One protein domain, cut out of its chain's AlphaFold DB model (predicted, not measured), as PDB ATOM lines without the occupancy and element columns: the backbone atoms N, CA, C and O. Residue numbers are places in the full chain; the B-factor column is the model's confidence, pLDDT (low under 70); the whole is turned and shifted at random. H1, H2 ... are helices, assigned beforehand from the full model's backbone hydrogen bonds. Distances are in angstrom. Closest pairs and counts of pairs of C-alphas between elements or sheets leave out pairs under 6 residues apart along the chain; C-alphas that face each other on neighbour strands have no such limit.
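What this domain is: This is residues 2 to 54 of the 160 residues of the protein "Lysine decarboxylase" of Oligoflexales bacterium (UniProt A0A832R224). Two longer helices, H1 and H4, meet near their ends in a wide V or L, and the short helices H2 and H3 form a small head beyond that corner, between the two in chain order. The far ends of both arms stick out, residues 2 to 8 and residues 44 to 54, while the rest makes a compact body. The printed part has 53 residues with four named helices, H1, H2, H3 and H4 in chain order, and no named strand, an all-helix class. It is only just loose, close to compact, with a radius of gyration of the C-alphas of 12.2 A and spans of 36 by 25 by 17 A.

Where its parts are: H1 runs from residues 3 to 15, 18.5 A long, and begins at C-alpha 3 (-17.360, -37.355, -9.946). H2 is residues 20 to 23, 4.9 A, and H3 is residues 25 to 30, 8.9 A. H4, the longest, is residues 39 to 52, 20.1 A, from C-alpha 39 (-11.101, -24.836, -22.878) to C-alpha 52 (-26.688, -14.534, -30.247).

How they stand to each other: H1, with residues 13 to 15 alone, and H4, with residues 39 to 40 alone, touch only at their ends; their closest C-alphas, of Tyr 14 and Arg 40, are 5.1 A apart. Their lines are about perpendicular, at 84 degrees. H2 is close to H4 but not clearly touching, the closest C-alphas, of Met 20 and Leu 39, being 5.7 A apart. H2 and H3 touch only at the corner by their link, with the C-alphas of Trp 21 and Val 28 closest at 5.6 A. H3 is apart from H1 and from H4. In H1, H3 and H4 every O i to N i+4 pair is within hydrogen-bond range; H2 is too short for such a pair.

The domain as a whole: The two farthest C-alphas, of Thr 2 and Asn 53, are 35.8 A apart. The printed part has no cut. The links H1 to H2 and H2 to H3 are tight, and H3 to H4 is short. Mean pLDDT of the printed part is 95.5, and no printed residue is under 70.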
ATOM      1  N   THR A   2     -13.532 -39.872  -8.242       90.12
ATOM      2  CA  THR A   2     -14.951 -39.624  -7.952       90.12
ATOM      3  C   THR A   2     -15.463 -38.505  -8.865       90.12
ATOM      4  O   THR A   2     -14.680 -37.680  -9.325       90.12
ATOM      5  N   LEU A   3     -16.774 -38.428  -9.120       92.69
ATOM      6  CA  LEU A   3     -17.360 -37.355  -9.946       92.69
ATOM      7  C   LEU A   3     -16.964 -35.948  -9.455       92.69
ATOM      8  O   LEU A   3     -16.700 -35.057 -10.253       92.69
ATOM      9  N   MET A   4     -16.866 -35.763  -8.136       94.19
ATOM     10  CA  MET A   4     -16.494 -34.480  -7.536       94.19
ATOM     11  C   MET A   4     -15.064 -34.051  -7.892       94.19
ATOM     12  O   MET A   4     -14.835 -32.876  -8.171       94.19
ATOM     13  N   SER A   5     -14.101 -34.984  -7.900       93.12
ATOM     14  CA  SER A   5     -12.723 -34.647  -8.276       93.12
ATOM     15  C   SER A   5     -12.626 -34.251  -9.748       93.12
ATOM     16  O   SER A   5     -11.900 -33.317 -10.069       93.12
ATOM     17  N   GLU A   6     -13.397 -34.905 -10.621       93.69
ATOM     18  CA  GLU A   6     -13.436 -34.581 -12.053       93.69
ATOM     19  C   GLU A   6     -14.050 -33.198 -12.311       93.69
ATOM     20  O   GLU A   6     -13.513 -32.421 -13.096       93.69
ATOM     21  N   LEU A   7     -15.124 -32.833 -11.600       96.00
ATOM     22  CA  LEU A   7     -15.719 -31.493 -11.703       96.00
ATOM     23  C   LEU A   7     -14.757 -30.396 -11.230       96.00
ATOM     24  O   LEU A   7     -14.651 -29.346 -11.869       96.00
ATOM     25  N   GLN A   8     -14.026 -30.636 -10.138       95.94
ATOM     26  CA  GLN A   8     -13.014 -29.693  -9.663       95.94
ATOM     27  C   GLN A   8     -11.849 -29.578 -10.653       95.94
ATOM     28  O   GLN A   8     -11.409 -28.472 -10.958       95.94
ATOM     29  N   GLN A   9     -11.386 -30.703 -11.205       95.62
ATOM     30  CA  GLN A   9     -10.345 -30.710 -12.228       95.62
ATOM     31  C   GLN A   9     -10.788 -29.952 -13.483       95.62
ATOM     32  O   GLN A   9     -10.025 -29.133 -13.992       95.62
ATOM     33  N   PHE A  10     -12.019 -30.161 -13.956       96.00
ATOM     34  CA  PHE A  10     -12.580 -29.406 -15.075       96.00
ATOM     35  C   PHE A  10     -12.552 -27.899 -14.802       96.00
ATOM     36  O   PHE A  10     -12.067 -27.135 -15.639       96.00
ATOM     37  N   LYS A  11     -13.001 -27.472 -13.614       96.94
ATOM     38  CA  LYS A  11     -12.965 -26.063 -13.212       96.94
ATOM     39  C   LYS A  11     -11.546 -25.490 -13.251       96.94
ATOM     40  O   LYS A  11     -11.343 -24.415 -13.808       96.94
ATOM     41  N   ASP A  12     -10.563 -26.202 -12.713       97.75
ATOM     42  CA  ASP A  12      -9.174 -25.733 -12.700       97.75
ATOM     43  C   ASP A  12      -8.589 -25.615 -14.121       97.75
ATOM     44  O   ASP A  12      -7.848 -24.673 -14.422       97.75
ATOM     45  N   LEU A  13      -8.915 -26.562 -15.012       97.88
ATOM     46  CA  LEU A  13      -8.517 -26.528 -16.425       97.88
ATOM     47  C   LEU A  13      -9.178 -25.353 -17.162       97.88
ATOM     48  O   LEU A  13      -8.512 -24.684 -17.957       97.88
ATOM     49  N   TYR A  14     -10.451 -25.084 -16.864       98.12
ATOM     50  CA  TYR A  14     -11.225 -23.972 -17.412       98.12
ATOM     51  C   TYR A  14     -10.656 -22.623 -16.964       98.12
ATOM     52  O   TYR A  14     -10.330 -21.774 -17.794       98.12
ATOM     53  N   ASP A  15     -10.454 -22.433 -15.659       98.12
ATOM     54  CA  ASP A  15      -9.959 -21.178 -15.085       98.12
ATOM     55  C   ASP A  15      -8.567 -20.822 -15.642       98.12
ATOM     56  O   ASP A  15      -8.270 -19.658 -15.931       98.12
ATOM     57  N   ARG A  16      -7.729 -21.841 -15.875       98.06
ATOM     58  CA  ARG A  16      -6.395 -21.702 -16.486       98.06
ATOM     59  C   ARG A  16      -6.406 -21.660 -18.015       98.06
ATOM     60  O   ARG A  16      -5.327 -21.568 -18.595       98.06
ATOM     61  N   ASN A  17      -7.574 -21.763 -18.648       98.44
ATOM     62  CA  ASN A  17      -7.752 -21.853 -20.095       98.44
ATOM     63  C   ASN A  17      -6.787 -22.848 -20.759       98.44
ATOM     64  O   ASN A  17      -6.060 -22.513 -21.694       98.44
ATOM     65  N   GLN A  18      -6.707 -24.063 -20.213       98.25
ATOM     66  CA  GLN A  18      -5.796 -25.074 -20.747       98.25
ATOM     67  C   GLN A  18      -6.164 -25.414 -22.200       98.25
ATOM     68  O   GLN A  18      -7.352 -25.469 -22.522       98.25
ATOM     69  N   PRO A  19      -5.173 -25.656 -23.074       98.00
ATOM     70  CA  PRO A  19      -5.429 -25.952 -24.478       98.00
ATOM     71  C   PRO A  19      -6.170 -27.284 -24.639       98.00
ATOM     72  O   PRO A  19      -5.905 -28.243 -23.907       98.00
ATOM     73  N   MET A  20      -7.065 -27.367 -25.623       97.62
ATOM     74  CA  MET A  20      -7.938 -28.526 -25.824       97.62
ATOM     75  C   MET A  20      -7.172 -29.827 -26.072       97.62
ATOM     76  O   MET A  20      -7.618 -30.864 -25.598       97.62
ATOM     77  N   TRP A  21      -5.993 -29.805 -26.708       96.94
ATOM     78  CA  TRP A  21      -5.192 -31.028 -26.900       96.94
ATOM     79  C   TRP A  21      -4.721 -31.637 -25.575       96.94
ATOM     80  O   TRP A  21      -4.467 -32.835 -25.495       96.94
ATOM     81  N   LYS A  22      -4.613 -30.825 -24.516       96.31
ATOM     82  CA  LYS A  22      -4.254 -31.285 -23.172       96.31
ATOM     83  C   LYS A  22      -5.474 -31.737 -22.375       96.31
ATOM     84  O   LYS A  22      -5.354 -32.638 -21.551       96.31
ATOM     85  N   VAL A  23      -6.621 -31.093 -22.588       96.38
ATOM     86  CA  VAL A  23      -7.873 -31.390 -21.873       96.38
ATOM     87  C   VAL A  23      -8.582 -32.610 -22.474       96.38
ATOM     88  O   VAL A  23      -9.023 -33.482 -21.735       96.38
ATOM     89  N   MET A  24      -8.678 -32.684 -23.804       96.00
ATOM     90  CA  MET A  24      -9.357 -33.739 -24.567       96.00
ATOM     91  C   MET A  24      -8.534 -34.125 -25.819       96.00
ATOM     92  O   MET A  24      -8.919 -33.788 -26.940       96.00
ATOM     93  N   PRO A  25      -7.403 -34.842 -25.666       96.25
ATOM     94  CA  PRO A  25      -6.500 -35.173 -26.777       96.25
ATOM     95  C   PRO A  25      -7.184 -35.949 -27.913       96.25
ATOM     96  O   PRO A  25      -7.074 -35.562 -29.074       96.25
ATOM     97  N   GLU A  26      -7.958 -36.988 -27.589       97.06
ATOM     98  CA  GLU A  26      -8.670 -37.814 -28.583       97.06
ATOM     99  C   GLU A  26      -9.725 -37.023 -29.373       97.06
ATOM    100  O   GLU A  26     -10.039 -37.339 -30.522       97.06
ATOM    101  N   PHE A  27     -10.300 -35.985 -28.758       96.19
ATOM    102  CA  PHE A  27     -11.252 -35.104 -29.427       96.19
ATOM    103  C   PHE A  27     -10.551 -34.211 -30.450       96.19
ATOM    104  O   PHE A  27     -11.053 -34.060 -31.564       96.19
ATOM    105  N   VAL A  28      -9.391 -33.654 -30.089       97.00
ATOM    106  CA  VAL A  28      -8.587 -32.815 -30.987       97.00
ATOM    107  C   VAL A  28      -8.008 -33.628 -32.139       97.00
ATOM    108  O   VAL A  28      -7.990 -33.137 -33.261       97.00
ATOM    109  N   GLU A  29      -7.622 -34.885 -31.917       96.38
ATOM    110  CA  GLU A  29      -7.179 -35.774 -33.000       96.38
ATOM    111  C   GLU A  29      -8.253 -35.927 -34.091       96.38
ATOM    112  O   GLU A  29      -7.955 -35.881 -35.285       96.38
ATOM    113  N   LYS A  30      -9.524 -36.043 -33.687       96.19
ATOM    114  CA  LYS A  30     -10.670 -36.125 -34.607       96.19
ATOM    115  C   LYS A  30     -11.108 -34.763 -35.146       96.19
ATOM    116  O   LYS A  30     -11.699 -34.703 -36.220       96.19
ATOM    117  N   ASN A  31     -10.825 -33.687 -34.416       95.81
ATOM    118  CA  ASN A  31     -11.209 -32.321 -34.757       95.81
ATOM    119  C   ASN A  31     -10.009 -31.356 -34.616       95.81
ATOM    120  O   ASN A  31      -9.965 -30.553 -33.676       95.81
ATOM    121  N   PRO A  32      -9.035 -31.388 -35.549       95.44
ATOM    122  CA  PRO A  32      -7.772 -30.651 -35.403       95.44
ATOM    123  C   PRO A  32      -7.924 -29.127 -35.311       95.44
ATOM    124  O   PRO A  32      -7.054 -28.443 -34.782       95.44
ATOM    125  N   SER A  33      -9.053 -28.575 -35.766       94.56
ATOM    126  CA  SER A  33      -9.364 -27.143 -35.658       94.56
ATOM    127  C   SER A  33      -9.354 -26.609 -34.223       94.56
ATOM    128  O   SER A  33      -9.233 -25.402 -34.032       94.56
ATOM    129  N   TYR A  34      -9.476 -27.481 -33.217       97.06
ATOM    130  CA  TYR A  34      -9.458 -27.085 -31.808       97.06
ATOM    131  C   TYR A  34      -8.071 -27.148 -31.161       97.06
ATOM    132  O   TYR A  34      -7.954 -26.819 -29.985       97.06
ATOM    133  N   GLU A  35      -7.014 -27.536 -31.881       95.25
ATOM    134  CA  GLU A  35      -5.672 -27.704 -31.302       95.25
ATOM    135  C   GLU A  35      -5.171 -26.437 -30.591       95.25
ATOM    136  O   GLU A  35      -4.674 -26.502 -29.468       95.25
ATOM    137  N   LEU A  36      -5.372 -25.265 -31.193       94.94
ATOM    138  CA  LEU A  36      -4.936 -23.983 -30.628       94.94
ATOM    139  C   LEU A  36      -6.009 -23.285 -29.776       94.94
ATOM    140  O   LEU A  36      -5.838 -22.124 -29.408       94.94
ATOM    141  N   VAL A  37      -7.114 -23.966 -29.465       97.44
ATOM    142  CA  VAL A  37      -8.232 -23.403 -28.698       97.44
ATOM    143  C   VAL A  37      -8.083 -23.775 -27.223       97.44
ATOM    144  O   VAL A  37      -7.800 -24.927 -26.889       97.44
ATOM    145  N   GLY A  38      -8.258 -22.805 -26.325       98.31
ATOM    146  CA  GLY A  38      -8.342 -23.050 -24.887       98.31
ATOM    147  C   GLY A  38      -9.733 -23.527 -24.458       98.31
ATOM    148  O   GLY A  38     -10.733 -23.189 -25.090       98.31
ATOM    149  N   LEU A  39      -9.824 -24.309 -23.377       98.19
ATOM    150  CA  LEU A  39     -11.101 -24.836 -22.878       98.19
ATOM    151  C   LEU A  39     -12.118 -23.721 -22.584       98.19
ATOM    152  O   LEU A  39     -13.279 -23.839 -22.973       98.19
ATOM    153  N   ARG A  40     -11.692 -22.636 -21.926       98.44
ATOM    154  CA  ARG A  40     -12.583 -21.502 -21.644       98.44
ATOM    155  C   ARG A  40     -13.001 -20.812 -22.936       98.44
ATOM    156  O   ARG A  40     -14.184 -20.552 -23.111       98.44
ATOM    157  N   ASP A  41     -12.066 -20.600 -23.858       98.00
ATOM    158  CA  ASP A  41     -12.369 -19.953 -25.138       98.00
ATOM    159  C   ASP A  41     -13.396 -20.753 -25.951       98.00
ATOM    160  O   ASP A  41     -14.257 -20.167 -26.603       98.00
ATOM    161  N   LEU A  42     -13.326 -22.088 -25.929       97.19
ATOM    162  CA  LEU A  42     -14.317 -22.950 -26.574       97.19
ATOM    163  C   LEU A  42     -15.697 -22.811 -25.921       97.19
ATOM    164  O   LEU A  42     -16.698 -22.645 -26.621       97.19
ATOM    165  N   CYS A  43     -15.758 -22.859 -24.589       96.56
ATOM    166  CA  CYS A  43     -17.006 -22.678 -23.854       96.56
ATOM    167  C   CYS A  43     -17.637 -21.307 -24.127       96.56
ATOM    168  O   CYS A  43     -18.834 -21.241 -24.401       96.56
ATOM    169  N   ASP A  44     -16.837 -20.240 -24.116       96.75
ATOM    170  CA  ASP A  44     -17.292 -18.878 -24.397       96.75
ATOM    171  C   ASP A  44     -17.791 -18.754 -25.846       96.75
ATOM    172  O   ASP A  44     -18.858 -18.194 -26.087       96.75
ATOM    173  N   GLN A  45     -17.090 -19.347 -26.822       95.44
ATOM    174  CA  GLN A  45     -17.532 -19.363 -28.222       95.44
ATOM    175  C   GLN A  45     -18.889 -20.051 -28.409       95.44
ATOM    176  O   GLN A  45     -19.749 -19.522 -29.118       95.44
ATOM    177  N   ILE A  46     -19.091 -21.216 -27.789       94.81
ATOM    178  CA  ILE A  46     -20.370 -21.937 -27.843       94.81
ATOM    179  C   ILE A  46     -21.465 -21.116 -27.148       94.81
ATOM    180  O   ILE A  46     -22.560 -20.955 -27.692       94.81
ATOM    181  N   HIS A  47     -21.165 -20.553 -25.973       93.81
ATOM    182  CA  HIS A  47     -22.114 -19.751 -25.208       93.81
ATOM    183  C   HIS A  47     -22.560 -18.493 -25.964       93.81
ATOM    184  O   HIS A  47     -23.754 -18.198 -26.022       93.81
ATOM    185  N   GLU A  48     -21.632 -17.786 -26.609       94.38
ATOM    186  CA  GLU A  48     -21.950 -16.605 -27.411       94.38
ATOM    187  C   GLU A  48     -22.825 -16.948 -28.621       94.38
ATOM    188  O   GLU A  48     -23.725 -16.182 -28.959       94.38
ATOM    189  N   VAL A  49     -22.658 -18.124 -29.239       91.94
ATOM    190  CA  VAL A  49     -23.563 -18.568 -30.312       91.94
ATOM    191  C   VAL A  49     -24.964 -18.856 -29.784       91.94
ATOM    192  O   VAL A  49     -25.937 -18.426 -30.408       91.94
ATOM    193  N   TYR A  50     -25.097 -19.521 -28.636       90.31
ATOM    194  CA  TYR A  50     -26.406 -19.736 -28.014       90.31
ATOM    195  C   TYR A  50     -27.105 -18.428 -27.649       90.31
ATOM    196  O   TYR A  50     -28.307 -18.290 -27.883       90.31
ATOM    197  N   LYS A  51     -26.352 -17.461 -27.125       91.12
ATOM    198  CA  LYS A  51     -26.853 -16.137 -26.757       91.12
ATOM    199  C   LYS A  51     -27.254 -15.313 -27.980       91.12
ATOM    200  O   LYS A  51     -28.333 -14.733 -27.986       91.12
ATOM    201  N   ALA A  52     -26.424 -15.290 -29.023       90.12
ATOM    202  CA  ALA A  52     -26.688 -14.534 -30.247       90.12
ATOM    203  C   ALA A  52     -27.919 -15.043 -31.015       90.12
ATOM    204  O   ALA A  52     -28.589 -14.256 -31.678       90.12
ATOM    205  N   ASN A  53     -28.220 -16.341 -30.914       84.69
ATOM    206  CA  ASN A  53     -29.363 -16.967 -31.584       84.69
ATOM    207  C   ASN A  53     -30.579 -17.165 -30.670       84.69
ATOM    208  O   ASN A  53     -31.573 -17.736 -31.111       84.69
ATOM    209  N   ASP A  54     -30.499 -16.718 -29.412       87.50
ATOM    210  CA  ASP A  54     -31.564 -16.841 -28.413       87.50
ATOM    211  C   ASP A  54     -32.168 -18.258 -28.378       87.50
ATOM    212  O   ASP A  54     -33.377 -18.469 -28.497       87.50
TER     213      ASP A  54